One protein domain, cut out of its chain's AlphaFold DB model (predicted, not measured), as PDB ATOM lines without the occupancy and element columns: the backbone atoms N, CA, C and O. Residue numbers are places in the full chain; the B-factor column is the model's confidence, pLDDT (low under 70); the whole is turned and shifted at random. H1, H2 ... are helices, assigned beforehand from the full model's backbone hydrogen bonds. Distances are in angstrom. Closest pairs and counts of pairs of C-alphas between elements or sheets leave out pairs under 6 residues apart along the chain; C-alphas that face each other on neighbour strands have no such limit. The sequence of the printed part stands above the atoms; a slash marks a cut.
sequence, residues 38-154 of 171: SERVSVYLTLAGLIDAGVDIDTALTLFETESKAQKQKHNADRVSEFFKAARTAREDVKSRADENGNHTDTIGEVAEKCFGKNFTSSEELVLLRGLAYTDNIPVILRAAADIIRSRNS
ATOM      1  N   SER A  38     113.632 109.438  67.542       80.81
ATOM      2  CA  SER A  38     113.628 108.642  66.313       80.81
ATOM      3  C   SER A  38     114.526 107.404  66.409       80.81
ATOM      4  O   SER A  38     114.170 106.342  65.892       80.81
ATOM      5  N   GLU A  39     115.662 107.513  67.098       80.50
ATOM      6  CA  GLU A  39     116.588 106.406  67.331       80.50
ATOM      7  C   GLU A  39     115.986 105.400  68.316       80.50
ATOM      8  O   GLU A  39     115.962 104.210  68.012       80.50
ATOM      9  N   ARG A  40     115.413 105.854  69.441       83.62
ATOM     10  CA  ARG A  40     114.744 104.972  70.417       83.62
ATOM     11  C   ARG A  40     113.580 104.214  69.794       83.62
ATOM     12  O   ARG A  40     113.501 102.997  69.934       83.62
ATOM     13  N   VAL A  41     112.724 104.903  69.036       86.62
ATOM     14  CA  VAL A  41     111.627 104.270  68.287       86.62
ATOM     15  C   VAL A  41     112.166 103.197  67.344       86.62
ATOM     16  O   VAL A  41     111.640 102.084  67.309       86.62
ATOM     17  N   SER A  42     113.229 103.502  66.599       86.94
ATOM     18  CA  SER A  42     113.830 102.550  65.662       86.94
ATOM     19  C   SER A  42     114.415 101.334  66.380       86.94
ATOM     20  O   SER A  42     114.180 100.206  65.951       86.94
ATOM     21  N   VAL A  43     115.107 101.540  67.504       86.94
ATOM     22  CA  VAL A  43     115.645 100.471  68.358       86.94
ATOM     23  C   VAL A  43     114.522  99.563  68.856       86.94
ATOM     24  O   VAL A  43     114.577  98.350  68.648       86.94
ATOM     25  N   TYR A  44     113.482 100.132  69.474       89.69
ATOM     26  CA  TYR A  44     112.383  99.359  70.055       89.69
ATOM     27  C   TYR A  44     111.647  98.529  69.012       89.69
ATOM     28  O   TYR A  44     111.383  97.349  69.237       89.69
ATOM     29  N   LEU A  45     111.362  99.110  67.847       92.12
ATOM     30  CA  LEU A  45     110.670  98.399  66.775       92.12
ATOM     31  C   LEU A  45     111.541  97.329  66.118       92.12
ATOM     32  O   LEU A  45     111.025  96.265  65.782       92.12
ATOM     33  N   THR A  46     112.842  97.580  65.969       90.88
ATOM     34  CA  THR A  46     113.780  96.591  65.420       90.88
ATOM     35  C   THR A  46     113.874  95.378  66.338       90.88
ATOM     36  O   THR A  46     113.697  94.248  65.889       90.88
ATOM     37  N   LEU A  47     114.076  95.602  67.639       89.75
ATOM     38  CA  LEU A  47     114.147  94.520  68.620       89.75
ATOM     39  C   LEU A  47     112.813  93.777  68.746       89.75
ATOM     40  O   LEU A  47     112.804  92.549  68.748       89.75
ATOM     41  N   ALA A  48     111.684  94.491  68.771       92.19
ATOM     42  CA  ALA A  48     110.363  93.862  68.768       92.19
ATOM     43  C   ALA A  48     110.143  92.988  67.522       92.19
ATOM     44  O   ALA A  48     109.615  91.887  67.636       92.19
ATOM     45  N   GLY A  49     110.561  93.462  66.343       93.44
ATOM     46  CA  GLY A  49     110.444  92.725  65.085       93.44
ATOM     47  C   GLY A  49     111.285  91.449  65.052       93.44
ATOM     48  O   GLY A  49     110.790  90.412  64.619       93.44
ATOM     49  N   LEU A  50     112.525  91.502  65.550       92.31
ATOM     50  CA  LEU A  50     113.388  90.321  65.657       92.31
ATOM     51  C   LEU A  50     112.799  89.280  66.616       92.31
ATOM     52  O   LEU A  50     112.740  88.099  66.280       92.31
ATOM     53  N   ILE A  51     112.314  89.720  67.778       91.50
ATOM     54  CA  ILE A  51     111.764  88.810  68.789       91.50
ATOM     55  C   ILE A  51     110.458  88.161  68.308       91.50
ATOM     56  O   ILE A  51     110.281  86.956  68.472       91.50
ATOM     57  N   ASP A  52     109.576  88.909  67.640       92.94
ATOM     58  CA  ASP A  52     108.369  88.340  67.018       92.94
ATOM     59  C   ASP A  52     108.685  87.329  65.910       92.94
ATOM     60  O   ASP A  52     107.922  86.388  65.694       92.94
ATOM     61  N   ALA A  53     109.813  87.499  65.217       93.12
ATOM     62  CA  ALA A  53     110.296  86.539  64.228       93.12
ATOM     63  C   ALA A  53     110.867  85.252  64.860       93.12
ATOM     64  O   ALA A  53     111.318  84.364  64.138       93.12
ATOM     65  N   GLY A  54     110.842  85.133  66.192       91.75
ATOM     66  CA  GLY A  54     111.328  83.972  66.934       91.75
ATOM     67  C   GLY A  54     112.812  84.034  67.292       91.75
ATOM     68  O   GLY A  54     113.358  83.035  67.757       91.75
ATOM     69  N   VAL A  55     113.473  85.179  67.091       91.25
ATOM     70  CA  VAL A  55     114.850  85.391  67.552       91.25
ATOM     71  C   VAL A  55     114.818  85.642  69.057       91.25
ATOM     72  O   VAL A  55     114.076  86.497  69.538       91.25
ATOM     73  N   ASP A  56     115.616  84.915  69.832       87.75
ATOM     74  CA  ASP A  56     115.717  85.187  71.263       87.75
ATOM     75  C   ASP A  56     116.331  86.578  71.519       87.75
ATOM     76  O   ASP A  56     117.033  87.149  70.680       87.75
ATOM     77  N   ILE A  57     116.054  87.146  72.692       82.94
ATOM     78  CA  ILE A  57     116.466  88.515  73.021       82.94
ATOM     79  C   ILE A  57     117.989  88.712  72.970       82.94
ATOM     80  O   ILE A  57     118.441  89.768  72.531       82.94
ATOM     81  N   ASP A  58     118.785  87.712  73.357       83.75
ATOM     82  CA  ASP A  58     120.244  87.829  73.389       83.75
ATOM     83  C   ASP A  58     120.817  87.855  71.971       83.75
ATOM     84  O   ASP A  58     121.666  88.692  71.642       83.75
ATOM     85  N   THR A  59     120.298  86.991  71.099       88.56
ATOM     86  CA  THR A  59     120.642  86.992  69.676       88.56
ATOM     87  C   THR A  59     120.193  88.294  69.009       88.56
ATOM     88  O   THR A  59     120.970  88.898  68.266       88.56
ATOM     89  N   ALA A  60     118.986  88.790  69.307       87.88
ATOM     90  CA  ALA A  60     118.476  90.041  68.745       87.88
ATOM     91  C   ALA A  60     119.349  91.251  69.129       87.88
ATOM     92  O   ALA A  60     119.677  92.079  68.275       87.88
ATOM     93  N   LEU A  61     119.781  91.331  70.391       84.44
ATOM     94  CA  LEU A  61     120.698  92.371  70.867       84.44
ATOM     95  C   LEU A  61     122.077  92.254  70.228       84.44
ATOM     96  O   LEU A  61     122.652  93.267  69.836       84.44
ATOM     97  N   THR A  62     122.593  91.034  70.075       85.19
ATOM     98  CA  THR A  62     123.895  90.788  69.442       85.19
ATOM     99  C   THR A  62     123.896  91.236  67.980       85.19
ATOM    100  O   THR A  62     124.836  91.902  67.534       85.19
ATOM    101  N   LEU A  63     122.830  90.921  67.236       86.44
ATOM    102  CA  LEU A  63     122.638  91.377  65.858       86.44
ATOM    103  C   LEU A  63     122.565  92.906  65.788       86.44
ATOM    104  O   LEU A  63     123.286  93.520  65.003       86.44
ATOM    105  N   PHE A  64     121.759  93.525  66.657       84.25
ATOM    106  CA  PHE A  64     121.646  94.981  66.725       84.25
ATOM    107  C   PHE A  64     122.991  95.654  67.041       84.25
ATOM    108  O   PHE A  64     123.366  96.634  66.393       84.25
ATOM    109  N   GLU A  65     123.742  95.123  68.009       81.25
ATOM    110  CA  GLU A  65     125.045  95.650  68.418       81.25
ATOM    111  C   GLU A  65     126.079  95.544  67.283       81.25
ATOM    112  O   GLU A  65     126.853  96.477  67.051       81.25
ATOM    113  N   THR A  66     126.060  94.432  66.544       82.81
ATOM    114  CA  THR A  66     126.960  94.173  65.410       82.81
ATOM    115  C   THR A  66     126.708  95.157  64.271       82.81
ATOM    116  O   THR A  66     127.637  95.836  63.824       82.81
ATOM    117  N   GLU A  67     125.451  95.307  63.856       82.94
ATOM    118  CA  GLU A  67     125.065  96.215  62.771       82.94
ATOM    119  C   GLU A  67     125.280  97.686  63.152       82.94
ATOM    120  O   GLU A  67     125.837  98.467  62.379       82.94
ATOM    121  N   SER A  68     124.947  98.068  64.388       76.81
ATOM    122  CA  SER A  68     125.152  99.438  64.874       76.81
ATOM    123  C   SER A  68     126.637  99.825  64.897       76.81
ATOM    124  O   SER A  68     127.000 100.948  64.535       76.81
ATOM    125  N   LYS A  69     127.532  98.893  65.260       73.81
ATOM    126  CA  LYS A  69     128.987  99.111  65.188       73.81
ATOM    127  C   LYS A  69     129.475  99.239  63.745       73.81
ATOM    128  O   LYS A  69     130.285 100.128  63.472       73.81
ATOM    129  N   ALA A  70     128.969  98.414  62.826       75.25
ATOM    130  CA  ALA A  70     129.306  98.494  61.402       75.25
ATOM    131  C   ALA A  70     128.899  99.846  60.786       75.25
ATOM    132  O   ALA A  70     129.646 100.426  59.997       75.25
ATOM    133  N   GLN A  71     127.770 100.406  61.226       74.19
ATOM    134  CA  GLN A  71     127.264 101.711  60.786       74.19
ATOM    135  C   GLN A  71     127.902 102.915  61.503       74.19
ATOM    136  O   GLN A  71     127.447 104.046  61.337       74.19
ATOM    137  N   LYS A  72     128.965 102.708  62.298       71.81
ATOM    138  CA  LYS A  72     129.613 103.737  63.139       71.81
ATOM    139  C   LYS A  72     128.685 104.374  64.188       71.81
ATOM    140  O   LYS A  72     129.051 105.375  64.795       71.81
ATOM    141  N   GLN A  73     127.546 103.756  64.492       67.81
ATOM    142  CA  GLN A  73     126.631 104.137  65.575       67.81
ATOM    143  C   GLN A  73     126.991 103.413  66.881       67.81
ATOM    144  O   GLN A  73     126.137 102.906  67.609       67.81
ATOM    145  N   LYS A  74     128.291 103.334  67.189       61.97
ATOM    146  CA  LYS A  74     128.804 102.530  68.308       61.97
ATOM    147  C   LYS A  74     128.204 102.952  69.656       61.97
ATOM    148  O   LYS A  74     127.848 102.099  70.458       61.97
ATOM    149  N   HIS A  75     128.034 104.255  69.879       66.56
ATOM    150  CA  HIS A  75     127.457 104.776  71.120       66.56
ATOM    151  C   HIS A  75     125.997 104.350  71.326       66.56
ATOM    152  O   HIS A  75     125.584 104.135  72.464       66.56
ATOM    153  N   ASN A  76     125.238 104.170  70.241       67.56
ATOM    154  CA  ASN A  76     123.857 103.700  70.306       67.56
ATOM    155  C   ASN A  76     123.824 102.212  70.670       67.56
ATOM    156  O   ASN A  76     123.080 101.806  71.560       67.56
ATOM    157  N   ALA A  77     124.700 101.425  70.042       69.50
ATOM    158  CA  ALA A  77     124.880 100.002  70.311       69.50
ATOM    159  C   ALA A  77     125.195  99.725  71.791       69.50
ATOM    160  O   ALA A  77     124.521  98.924  72.437       69.50
ATOM    161  N   ASP A  78     126.197 100.428  72.328       73.62
ATOM    162  CA  ASP A  78     126.701 100.208  73.685       73.62
ATOM    163  C   ASP A  78     125.632 100.570  74.740       73.62
ATOM    164  O   ASP A  78     125.408  99.804  75.678       73.62
ATOM    165  N   ARG A  79     124.900 101.682  74.551       74.62
ATOM    166  CA  ARG A  79     123.815 102.119  75.456       74.62
ATOM    167  C   ARG A  79     122.628 101.158  75.468       74.62
ATOM    168  O   ARG A  79     122.095 100.854  76.532       74.62
ATOM    169  N   VAL A  80     122.214 100.673  74.296       74.31
ATOM    170  CA  VAL A  80     121.123  99.694  74.174       74.31
ATOM    171  C   VAL A  80     121.529  98.370  74.822       74.31
ATOM    172  O   VAL A  80     120.759  97.810  75.599       74.31
ATOM    173  N   SER A  81     122.756  97.904  74.570       74.38
ATOM    174  CA  SER A  81     123.313  96.689  75.180       74.38
ATOM    175  C   SER A  81     123.340  96.788  76.713       74.38
ATOM    176  O   SER A  81     122.901  95.860  77.391       74.38
ATOM    177  N   GLU A  82     123.785  97.919  77.278       76.94
ATOM    178  CA  GLU A  82     123.791  98.151  78.734       76.94
ATOM    179  C   GLU A  82     122.372  98.142  79.325       76.94
ATOM    180  O   GLU A  82     122.125  97.440  80.309       76.94
ATOM    181  N   PHE A  83     121.419  98.838  78.693       74.81
ATOM    182  CA  PHE A  83     120.031  98.876  79.157       74.81
ATOM    183  C   PHE A  83     119.388  97.485  79.172       74.81
ATOM    184  O   PHE A  83     118.801  97.077  80.174       74.81
ATOM    185  N   PHE A  84     119.508  96.730  78.079       73.38
ATOM    186  CA  PHE A  84     118.874  95.417  77.996       73.38
ATOM    187  C   PHE A  84     119.567  94.359  78.859       73.38
ATOM    188  O   PHE A  84     118.884  93.476  79.377       73.38
ATOM    189  N   LYS A  85     120.882  94.472  79.094       74.00
ATOM    190  CA  LYS A  85     121.570  93.664  80.113       74.00
ATOM    191  C   LYS A  85     120.986  93.921  81.497       74.00
ATOM    192  O   LYS A  85     120.664  92.965  82.188       74.00
ATOM    193  N   ALA A  86     120.767  95.180  81.868       68.88
ATOM    194  CA  ALA A  86     120.141  95.503  83.146       68.88
ATOM    195  C   ALA A  86     118.678  95.055  83.229       68.88
ATOM    196  O   ALA A  86     118.268  94.519  84.254       68.88
ATOM    197  N   ALA A  87     117.893  95.198  82.157       68.88
ATOM    198  CA  ALA A  87     116.525  94.682  82.111       68.88
ATOM    199  C   ALA A  87     116.484  93.152  82.274       68.88
ATOM    200  O   ALA A  87     115.596  92.619  82.941       68.88
ATOM    201  N   ARG A  88     117.468  92.443  81.708       71.50
ATOM    202  CA  ARG A  88     117.646  91.002  81.895       71.50
ATOM    203  C   ARG A  88     118.033  90.660  83.330       71.50
ATOM    204  O   ARG A  88     117.359  89.821  83.915       71.50
ATOM    205  N   THR A  89     119.051  91.312  83.897       68.94
ATOM    206  CA  THR A  89     119.442  91.124  85.304       68.94
ATOM    207  C   THR A  89     118.252  91.363  86.222       68.94
ATOM    208  O   THR A  89     117.945  90.514  87.039       68.94
ATOM    209  N   ALA A  90     117.489  92.436  86.008       65.69
ATOM    210  CA  ALA A  90     116.281  92.718  86.775       65.69
ATOM    211  C   ALA A  90     115.192  91.646  86.597       65.69
ATOM    212  O   ALA A  90     114.471  91.345  87.540       65.69
ATOM    213  N   ARG A  91     115.060  91.033  85.415       67.75
ATOM    214  CA  ARG A  91     114.126  89.919  85.188       67.75
ATOM    215  C   ARG A  91     114.590  88.628  85.859       67.75
ATOM    216  O   ARG A  91     113.763  87.892  86.387       67.75
ATOM    217  N   GLU A  92     115.887  88.341  85.825       68.56
ATOM    218  CA  GLU A  92     116.499  87.223  86.549       68.56
ATOM    219  C   GLU A  92     116.398  87.439  88.065       68.56
ATOM    220  O   GLU A  92     116.064  86.501  88.780       68.56
ATOM    221  N   ASP A  93     116.555  88.672  88.547       64.31
ATOM    222  CA  ASP A  93     116.349  89.073  89.940       64.31
ATOM    223  C   ASP A  93     114.876  88.971  90.340       64.31
ATOM    224  O   ASP A  93     114.583  88.410  91.379       64.31
ATOM    225  N   VAL A  94     113.920  89.415  89.521       62.38
ATOM    226  CA  VAL A  94     112.479  89.232  89.798       62.38
ATOM    227  C   VAL A  94     112.090  87.748  89.789       62.38
ATOM    228  O   VAL A  94     111.254  87.325  90.583       62.38
ATOM    229  N   LYS A  95     112.703  86.932  88.918       60.53
ATOM    230  CA  LYS A  95     112.469  85.478  88.868       60.53
ATOM    231  C   LYS A  95     113.162  84.712  90.000       60.53
ATOM    232  O   LYS A  95     112.637  83.685  90.420       60.53
ATOM    233  N   SER A  96     114.326  85.169  90.461       55.50
ATOM    234  CA  SER A  96     115.114  84.529  91.528       55.50
ATOM    235  C   SER A  96     114.772  85.055  92.920       55.50
ATOM    236  O   SER A  96     114.947  84.324  93.892       55.50
ATOM    237  N   ARG A  97     114.221  86.270  93.001       48.47
ATOM    238  CA  ARG A  97     113.772  86.934  94.219       48.47
ATOM    239  C   ARG A  97     112.268  87.148  94.234       48.47
ATOM    240  O   ARG A  97     111.764  88.264  94.110       48.47
ATOM    241  N   ALA A  98     111.561  86.068  94.533       46.88
ATOM    242  CA  ALA A  98     110.405  86.164  95.414       46.88
ATOM    243  C   ALA A  98     110.910  86.278  96.870       46.88
ATOM    244  O   ALA A  98     110.631  85.417  97.698       46.88
ATOM    245  N   ASP A  99     111.713  87.302  97.169       42.50
ATOM    246  CA  ASP A  99     112.244  87.520  98.513       42.50
ATOM    247  C   ASP A  99     111.240  88.369  99.295       42.50
ATOM    248  O   ASP A  99     110.755  89.396  98.811       42.50
ATOM    249  N   GLU A 100     110.972  87.951 100.527       44.19
ATOM    250  CA  GLU A 100     109.855  88.298 101.423       44.19
ATOM    251  C   GLU A 100     109.653  89.801 101.740       44.19
ATOM    252  O   GLU A 100     108.702  90.159 102.430       44.19
ATOM    253  N   ASN A 101     110.496  90.697 101.212       49.00
ATOM    254  CA  ASN A 101     110.500  92.135 101.505       49.00
ATOM    255  C   ASN A 101     110.352  93.060 100.278       49.00
ATOM    256  O   ASN A 101     110.421  94.278 100.441       49.00
ATOM    257  N   GLY A 102     110.150  92.531  99.062       50.44
ATOM    258  CA  GLY A 102     109.680  93.318  97.904       50.44
ATOM    259  C   GLY A 102     110.571  94.483  97.443       50.44
ATOM    260  O   GLY A 102     110.079  95.398  96.784       50.44
ATOM    261  N   ASN A 103     111.860  94.485  97.789       47.06
ATOM    262  CA  ASN A 103     112.776  95.580  97.473       47.06
ATOM    263  C   ASN A 103     113.733  95.160  96.345       47.06
ATOM    264  O   ASN A 103     114.635  94.347  96.554       47.06
ATOM    265  N   HIS A 104     113.517  95.700  95.144       51.66
ATOM    266  CA  HIS A 104     114.356  95.441  93.974       51.66
ATOM    267  C   HIS A 104     115.519  96.442  93.920       51.66
ATOM    268  O   HIS A 104     115.307  97.654  93.886       51.66
ATOM    269  N   THR A 105     116.744  95.912  93.941       43.25
ATOM    270  CA  THR A 105     118.009  96.620  93.703       43.25
ATOM    271  C   THR A 105     118.010  97.252  92.312       43.25
ATOM    272  O   THR A 105     117.635  96.580  91.358       43.25
ATOM    273  N   ASP A 106     118.380  98.535  92.246       52.34
ATOM    274  CA  ASP A 106     118.422  99.431  91.083       52.34
ATOM    275  C   ASP A 106     117.233  99.257  90.128       52.34
ATOM    276  O   ASP A 106     117.222  98.417  89.225       52.34
ATOM    277  N   THR A 107     116.180 100.061  90.323       60.22
ATOM    278  CA  THR A 107     114.990  99.965  89.467       60.22
ATOM    279  C   THR A 107     115.417 100.102  88.006       60.22
ATOM    280  O   THR A 107     116.196 100.991  87.682       60.22
ATOM    281  N   ILE A 108     114.887  99.283  87.091       61.03
ATOM    282  CA  ILE A 108     115.140  99.394  85.636       61.03
ATOM    283  C   ILE A 108     115.053 100.849  85.131       61.03
ATOM    284  O   ILE A 108     115.700 101.206  84.152       61.03
ATOM    285  N   GLY A 109     114.293 101.711  85.822       60.66
ATOM    286  CA  GLY A 109     114.263 103.150  85.571       60.66
ATOM    287  C   GLY A 109     115.596 103.880  85.776       60.66
ATOM    288  O   GLY A 109     115.917 104.724  84.958       60.66
ATOM    289  N   GLU A 110     116.396 103.557  86.791       65.69
ATOM    290  CA  GLU A 110     117.706 104.185  87.024       65.69
ATOM    291  C   GLU A 110     118.711 103.819  85.926       65.69
ATOM    292  O   GLU A 110     119.458 104.678  85.451       65.69
ATOM    293  N   VAL A 111     118.685 102.569  85.447       64.81
ATOM    294  CA  VAL A 111     119.516 102.164  84.305       64.81
ATOM    295  C   VAL A 111     118.978 102.734  82.992       64.81
ATOM    296  O   VAL A 111     119.763 103.203  82.173       64.81
ATOM    297  N   ALA A 112     117.656 102.795  82.803       64.25
ATOM    298  CA  ALA A 112     117.050 103.487  81.664       64.25
ATOM    299  C   ALA A 112     117.462 104.966  81.624       64.25
ATOM    300  O   ALA A 112     117.873 105.460  80.581       64.25
ATOM    301  N   GLU A 113     117.414 105.665  82.757       68.00
ATOM    302  CA  GLU A 113     117.844 107.061  82.879       68.00
ATOM    303  C   GLU A 113     119.348 107.235  82.638       68.00
ATOM    304  O   GLU A 113     119.773 108.253  82.094       68.00
ATOM    305  N   LYS A 114     120.176 106.253  83.006       65.62
ATOM    306  CA  LYS A 114     121.617 106.281  82.731       65.62
ATOM    307  C   LYS A 114     121.928 106.042  81.248       65.62
ATOM    308  O   LYS A 114     122.790 106.722  80.695       65.62
ATOM    309  N   CYS A 115     121.236 105.101  80.606       64.00
ATOM    310  CA  CYS A 115     121.470 104.725  79.209       64.00
ATOM    311  C   CYS A 115     120.818 105.693  78.213       64.00
ATOM    312  O   CYS A 115     121.375 105.939  77.141       64.00
ATOM    313  N   PHE A 116     119.654 106.245  78.556       64.62
ATOM    314  CA  PHE A 116     118.872 107.129  77.690       64.62
ATOM    315  C   PHE A 116     118.869 108.591  78.151       64.62
ATOM    316  O   PHE A 116     118.402 109.436  77.402       64.62
ATOM    317  N   GLY A 117     119.435 108.915  79.316       58.78
ATOM    318  CA  GLY A 117     119.502 110.273  79.866       58.78
ATOM    319  C   GLY A 117     118.359 110.599  80.840       58.78
ATOM    320  O   GLY A 117     117.206 110.219  80.637       58.78
ATOM    321  N   LYS A 118     118.668 111.353  81.906       56.28
ATOM    322  CA  LYS A 118     117.659 111.903  82.831       56.28
ATOM    323  C   LYS A 118     116.763 112.916  82.104       56.28
ATOM    324  O   LYS A 118     117.269 113.717  81.323       56.28
ATOM    325  N   ASN A 119     115.457 112.905  82.395       54.84
ATOM    326  CA  ASN A 119     114.403 113.760  81.801       54.84
ATOM    327  C   ASN A 119     114.059 113.506  80.326       54.84
ATOM    328  O   ASN A 119     113.247 114.229  79.754       54.84
ATOM    329  N   PHE A 120     114.679 112.512  79.705       59.53
ATOM    330  CA  PHE A 120     114.588 112.310  78.268       59.53
ATOM    331  C   PHE A 120     113.597 111.194  77.891       59.53
ATOM    332  O   PHE A 120     112.899 111.253  76.881       59.53
ATOM    333  N   THR A 121     113.454 110.222  78.782       66.06
ATOM    334  CA  THR A 121     112.428 109.183  78.763       66.06
ATOM    335  C   THR A 121     111.151 109.707  79.426       66.06
ATOM    336  O   THR A 121     111.206 110.277  80.518       66.06
ATOM    337  N   SER A 122     109.985 109.515  78.807       75.00
ATOM    338  CA  SER A 122     108.716 109.868  79.471       75.00
ATOM    339  C   SER A 122     108.436 108.987  80.691       75.00
ATOM    340  O   SER A 122     108.896 107.848  80.748       75.00
ATOM    341  N   SER A 123     107.649 109.475  81.656       77.62
ATOM    342  CA  SER A 123     107.194 108.657  82.791       77.62
ATOM    343  C   SER A 123     106.491 107.381  82.327       77.62
ATOM    344  O   SER A 123     106.694 106.309  82.891       77.62
ATOM    345  N   GLU A 124     105.702 107.485  81.266       81.75
ATOM    346  CA  GLU A 124     104.939 106.402  80.671       81.75
ATOM    347  C   GLU A 124     105.849 105.399  79.944       81.75
ATOM    348  O   GLU A 124     105.711 104.191  80.129       81.75
ATOM    349  N   GLU A 125     106.834 105.886  79.184       82.56
ATOM    350  CA  GLU A 125     107.886 105.061  78.573       82.56
ATOM    351  C   GLU A 125     108.689 104.321  79.652       82.56
ATOM    352  O   GLU A 125     108.881 103.114  79.545       82.56
ATOM    353  N   LEU A 126     109.078 104.989  80.744       78.31
ATOM    354  CA  LEU A 126     109.785 104.359  81.866       78.31
ATOM    355  C   LEU A 126     108.962 103.262  82.541       78.31
ATOM    356  O   LEU A 126     109.513 102.219  82.893       78.31
ATOM    357  N   VAL A 127     107.656 103.469  82.726       81.12
ATOM    358  CA  VAL A 127     106.761 102.443  83.284       81.12
ATOM    359  C   VAL A 127     106.714 101.216  82.374       81.12
ATOM    360  O   VAL A 127     106.851 100.095  82.863       81.12
ATOM    361  N   LEU A 128     106.590 101.412  81.058       85.31
ATOM    362  CA  LEU A 128     106.623 100.311  80.097       85.31
ATOM    363  C   LEU A 128     107.965  99.576  80.129       85.31
ATOM    364  O   LEU A 128     107.988  98.354  80.254       85.31
ATOM    365  N   LEU A 129     109.080 100.306  80.102       82.75
ATOM    366  CA  LEU A 129     110.420  99.725  80.161       82.75
ATOM    367  C   LEU A 129     110.658  98.940  81.459       82.75
ATOM    368  O   LEU A 129     111.233  97.855  81.417       82.75
ATOM    369  N   ARG A 130     110.152  99.417  82.605       76.25
ATOM    370  CA  ARG A 130     110.154  98.657  83.871       76.25
ATOM    371  C   ARG A 130     109.315  97.379  83.782       76.25
ATOM    372  O   ARG A 130     109.676  96.370  84.382       76.25
ATOM    373  N   GLY A 131     108.236  97.400  83.002       76.81
ATOM    374  CA  GLY A 131     107.394  96.241  82.706       76.81
ATOM    375  C   GLY A 131     108.136  95.071  82.049       76.81
ATOM    376  O   GLY A 131     107.692  93.933  82.187       76.81
ATOM    377  N   LEU A 132     109.287  95.312  81.402       81.62
ATOM    378  CA  LEU A 132     110.103  94.261  80.773       81.62
ATOM    379  C   LEU A 132     110.571  93.178  81.756       81.62
ATOM    380  O   LEU A 132     110.739  92.031  81.344       81.62
ATOM    381  N   ALA A 133     110.738  93.501  83.045       74.44
ATOM    382  CA  ALA A 133     111.079  92.502  84.063       74.44
ATOM    383  C   ALA A 133     109.933  91.533  84.386       74.44
ATOM    384  O   ALA A 133     110.185  90.428  84.858       74.44
ATOM    385  N   TYR A 134     108.686  91.927  84.130       76.81
ATOM    386  CA  TYR A 134     107.497  91.205  84.591       76.81
ATOM    387  C   TYR A 134     106.748  90.482  83.468       76.81
ATOM    388  O   TYR A 134     105.773  89.785  83.735       76.81
ATOM    389  N   THR A 135     107.172  90.646  82.213       82.00
ATOM    390  CA  THR A 135     106.489  90.068  81.053       82.00
ATOM    391  C   THR A 135     107.370  89.072  80.311       82.00
ATOM    392  O   THR A 135     108.582  89.250  80.170       82.00
ATOM    393  N   ASP A 136     106.736  88.041  79.763       80.88
ATOM    394  CA  ASP A 136     107.349  87.196  78.741       80.88
ATOM    395  C   ASP A 136     107.115  87.755  77.325       80.88
ATOM    396  O   ASP A 136     107.864  87.437  76.404       80.88
ATOM    397  N   ASN A 137     106.144  88.660  77.159       87.06
ATOM    398  CA  ASN A 137     105.831  89.317  75.893       87.06
ATOM    399  C   ASN A 137     106.545  90.675  75.776       87.06
ATOM    400  O   ASN A 137     105.942  91.747  75.879       87.06
ATOM    401  N   ILE A 138     107.862  90.609  75.582       88.19
ATOM    402  CA  ILE A 138     108.738  91.769  75.364       88.19
ATOM    403  C   ILE A 138     108.324  92.614  74.138       88.19
ATOM    404  O   ILE A 138     108.280  93.841  74.272       88.19
ATOM    405  N   PRO A 139     107.985  92.029  72.968       92.12
ATOM    406  CA  PRO A 139     107.674  92.808  71.765       92.12
ATOM    407  C   PRO A 139     106.522  93.793  71.943       92.12
ATOM    408  O   PRO A 139     106.581  94.913  71.434       92.12
ATOM    409  N   VAL A 140     105.483  93.406  72.688       92.62
ATOM    410  CA  VAL A 140     104.330  94.276  72.958       92.62
ATOM    411  C   VAL A 140     104.742  95.514  73.752       92.62
ATOM    412  O   VAL A 140     104.350  96.622  73.394       92.62
ATOM    413  N   ILE A 141     105.573  95.347  74.782       90.69
ATOM    414  CA  ILE A 141     106.061  96.464  75.598       90.69
ATOM    415  C   ILE A 141     106.934  97.414  74.774       90.69
ATOM    416  O   ILE A 141     106.755  98.628  74.845       90.69
ATOM    417  N   LEU A 142     107.842  96.874  73.956       90.88
ATOM    418  CA  LEU A 142     108.715  97.684  73.105       90.88
ATOM    419  C   LEU A 142     107.918  98.491  72.069       90.88
ATOM    420  O   LEU A 142     108.196  99.672  71.859       90.88
ATOM    421  N   ARG A 143     106.887  97.896  71.458       93.88
ATOM    422  CA  ARG A 143     105.993  98.624  70.542       93.88
ATOM    423  C   ARG A 143     105.194  99.705  71.250       93.88
ATOM    424  O   ARG A 143     105.155 100.827  70.759       93.88
ATOM    425  N   ALA A 144     104.628  99.398  72.415       91.62
ATOM    426  CA  ALA A 144     103.905 100.384  73.207       91.62
ATOM    427  C   ALA A 144     104.806 101.579  73.572       91.62
ATOM    428  O   ALA A 144     104.379 102.725  73.452       91.62
ATOM    429  N   ALA A 145     106.071 101.334  73.931       89.56
ATOM    430  CA  ALA A 145     107.035 102.400  74.204       89.56
ATOM    431  C   ALA A 145     107.308 103.254  72.952       89.56
ATOM    432  O   ALA A 145     107.298 104.483  73.025       89.56
ATOM    433  N   ALA A 146     107.474 102.621  71.786       90.50
ATOM    434  CA  ALA A 146     107.646 103.328  70.518       90.50
ATOM    435  C   ALA A 146     106.418 104.179  70.137       90.50
ATOM    436  O   ALA A 146     106.569 105.304  69.654       90.50
ATOM    437  N   ASP A 147     105.208 103.672  70.369       90.62
ATOM    438  CA  ASP A 147     103.961 104.376  70.063       90.62
ATOM    439  C   ASP A 147     103.730 105.579  70.991       90.62
ATOM    440  O   ASP A 147     103.245 106.621  70.542       90.62
ATOM    441  N   ILE A 148     104.148 105.503  72.260       88.50
ATOM    442  CA  ILE A 148     104.143 106.657  73.176       88.50
ATOM    443  C   ILE A 148     105.062 107.772  72.670       88.50
ATOM    444  O   ILE A 148     104.651 108.930  72.620       88.50
ATOM    445  N   ILE A 149     106.279 107.439  72.233       86.50
ATOM    446  CA  ILE A 149     107.202 108.437  71.673       86.50
ATOM    447  C   ILE A 149     106.607 109.060  70.400       86.50
ATOM    448  O   ILE A 149     106.589 110.280  70.235       86.50
ATOM    449  N   ARG A 150     106.059 108.233  69.500       86.94
ATOM    450  CA  ARG A 150     105.430 108.708  68.257       86.94
ATOM    451  C   ARG A 150     104.239 109.617  68.520       86.94
ATOM    452  O   ARG A 150     104.168 110.683  67.917       86.94
ATOM    453  N   SER A 151     103.334 109.212  69.411       83.56
ATOM    454  CA  SER A 151     102.129 109.980  69.749       83.56
ATOM    455  C   SER A 151     102.476 111.353  70.327       83.56
ATOM    456  O   SER A 151     101.897 112.356  69.898       83.56
ATOM    457  N   ARG A 152     103.491 111.423  71.198       77.56
ATOM    458  CA  ARG A 152     104.050 112.676  71.722       77.56
ATOM    459  C   ARG A 152     104.553 113.591  70.602       77.56
ATOM    460  O   ARG A 152     104.178 114.761  70.564       77.56
ATOM    461  N   ASN A 153     105.320 113.051  69.659       68.62
ATOM    462  CA  ASN A 153     105.890 113.837  68.562       68.62
ATOM    463  C   ASN A 153     104.834 114.274  67.534       68.62
ATOM    464  O   ASN A 153     104.893 115.385  67.016       68.62
ATOM    465  N   SER A 154     103.794 113.468  67.298       60.09
ATOM    466  CA  SER A 154     102.647 113.880  66.475       60.09
ATOM    467  C   SER A 154     101.734 114.910  67.152       60.09
ATOM    468  O   SER A 154     101.098 115.694  66.455       60.09
TER     469      SER A 154
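This is residues 38 to 154 of the 171 residues of an uncharacterized protein of Rhizobium cellulosilyticum (UniProt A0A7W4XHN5). Six helices form two groups of three, H2, H3, H4 and H1, H6, H5, with the helices side by side within each group and the two groups set at a steep angle to each other. Their contacts close a ring along the chain, from H1 to H6 and back to H1, and residues 96 to 101, of which Ser 96 is the last residue of H3, stick out at one end of the whole. The printed part has 117 residues with six named helices, H1 to H6 in order, and no named strand; the class is all helix. The whole is compact, with a radius of gyration of the C-alphas of 14.0 A and spans of 46 by 31 by 24 A.

H1, residues 38 to 52, is 21.0 A long and begins at C-alpha 38 at (113.628, 108.642, 66.313). H2, residues 57 to 70, is 20.0 A long. H3, residues 74 to 96, is the longest helix, 32.4 A, and ends at C-alpha 96 at (115.114, 84.529, 91.528). H4 holds residues 108 to 116 and H5 residues 123 to 131. H6, residues 138 to 154, is 24.6 A long and ends at C-alpha 154 at (102.647, 113.880, 66.475).

H1 touches H2 with residues 47 to 51 alone, a hairpin at a steep tilt of 44 degrees; the closest C-alphas, of Leu 50 and Ala 60, are 6.0 A apart. H2 and H3 form a hairpin at a shallow tilt of 12 degrees, H3 touching with residues 74 to 84 alone; the closest C-alphas are those of Glu 65 and Ala 77, 4.7 A apart. H3 and H4 are a hairpin at 5 degrees, a shallow tilt, closest at the C-alphas of Arg 79 and Cys 115, 5.1 A. H4 touches H5 at a steep tilt of 62 degrees, with the C-alphas of Ile 108 and Arg 130 closest, at 5.3 A. H5 and H6 form a hairpin at a shallow tilt of 8 degrees, closest at the C-alphas of Glu 125 and Ala 145, 5.2 A. H6 touches H1, opposite ways at a shallow tilt of 27 degrees; the closest C-alphas, of Ala 48 and Pro 139, are 4.2 A apart. H1 and H3 are near each other, while H3 and H6 are apart. The helix packing is mostly aligned, but only just: 4 of 6 touching pairs with a tilt are at a shallow one. In each of the six helices every O i to N i+4 pair is within hydrogen-bond range.

The two C-alphas farthest apart, of Gln 71 and Glu 100, are 46.2 A apart. The printed part has no cut. The link from H3 to H4, 11 residues, is long. The mean pLDDT of the printed part is 75.2, and 42 residues are under 70, among them residues 89 to 121.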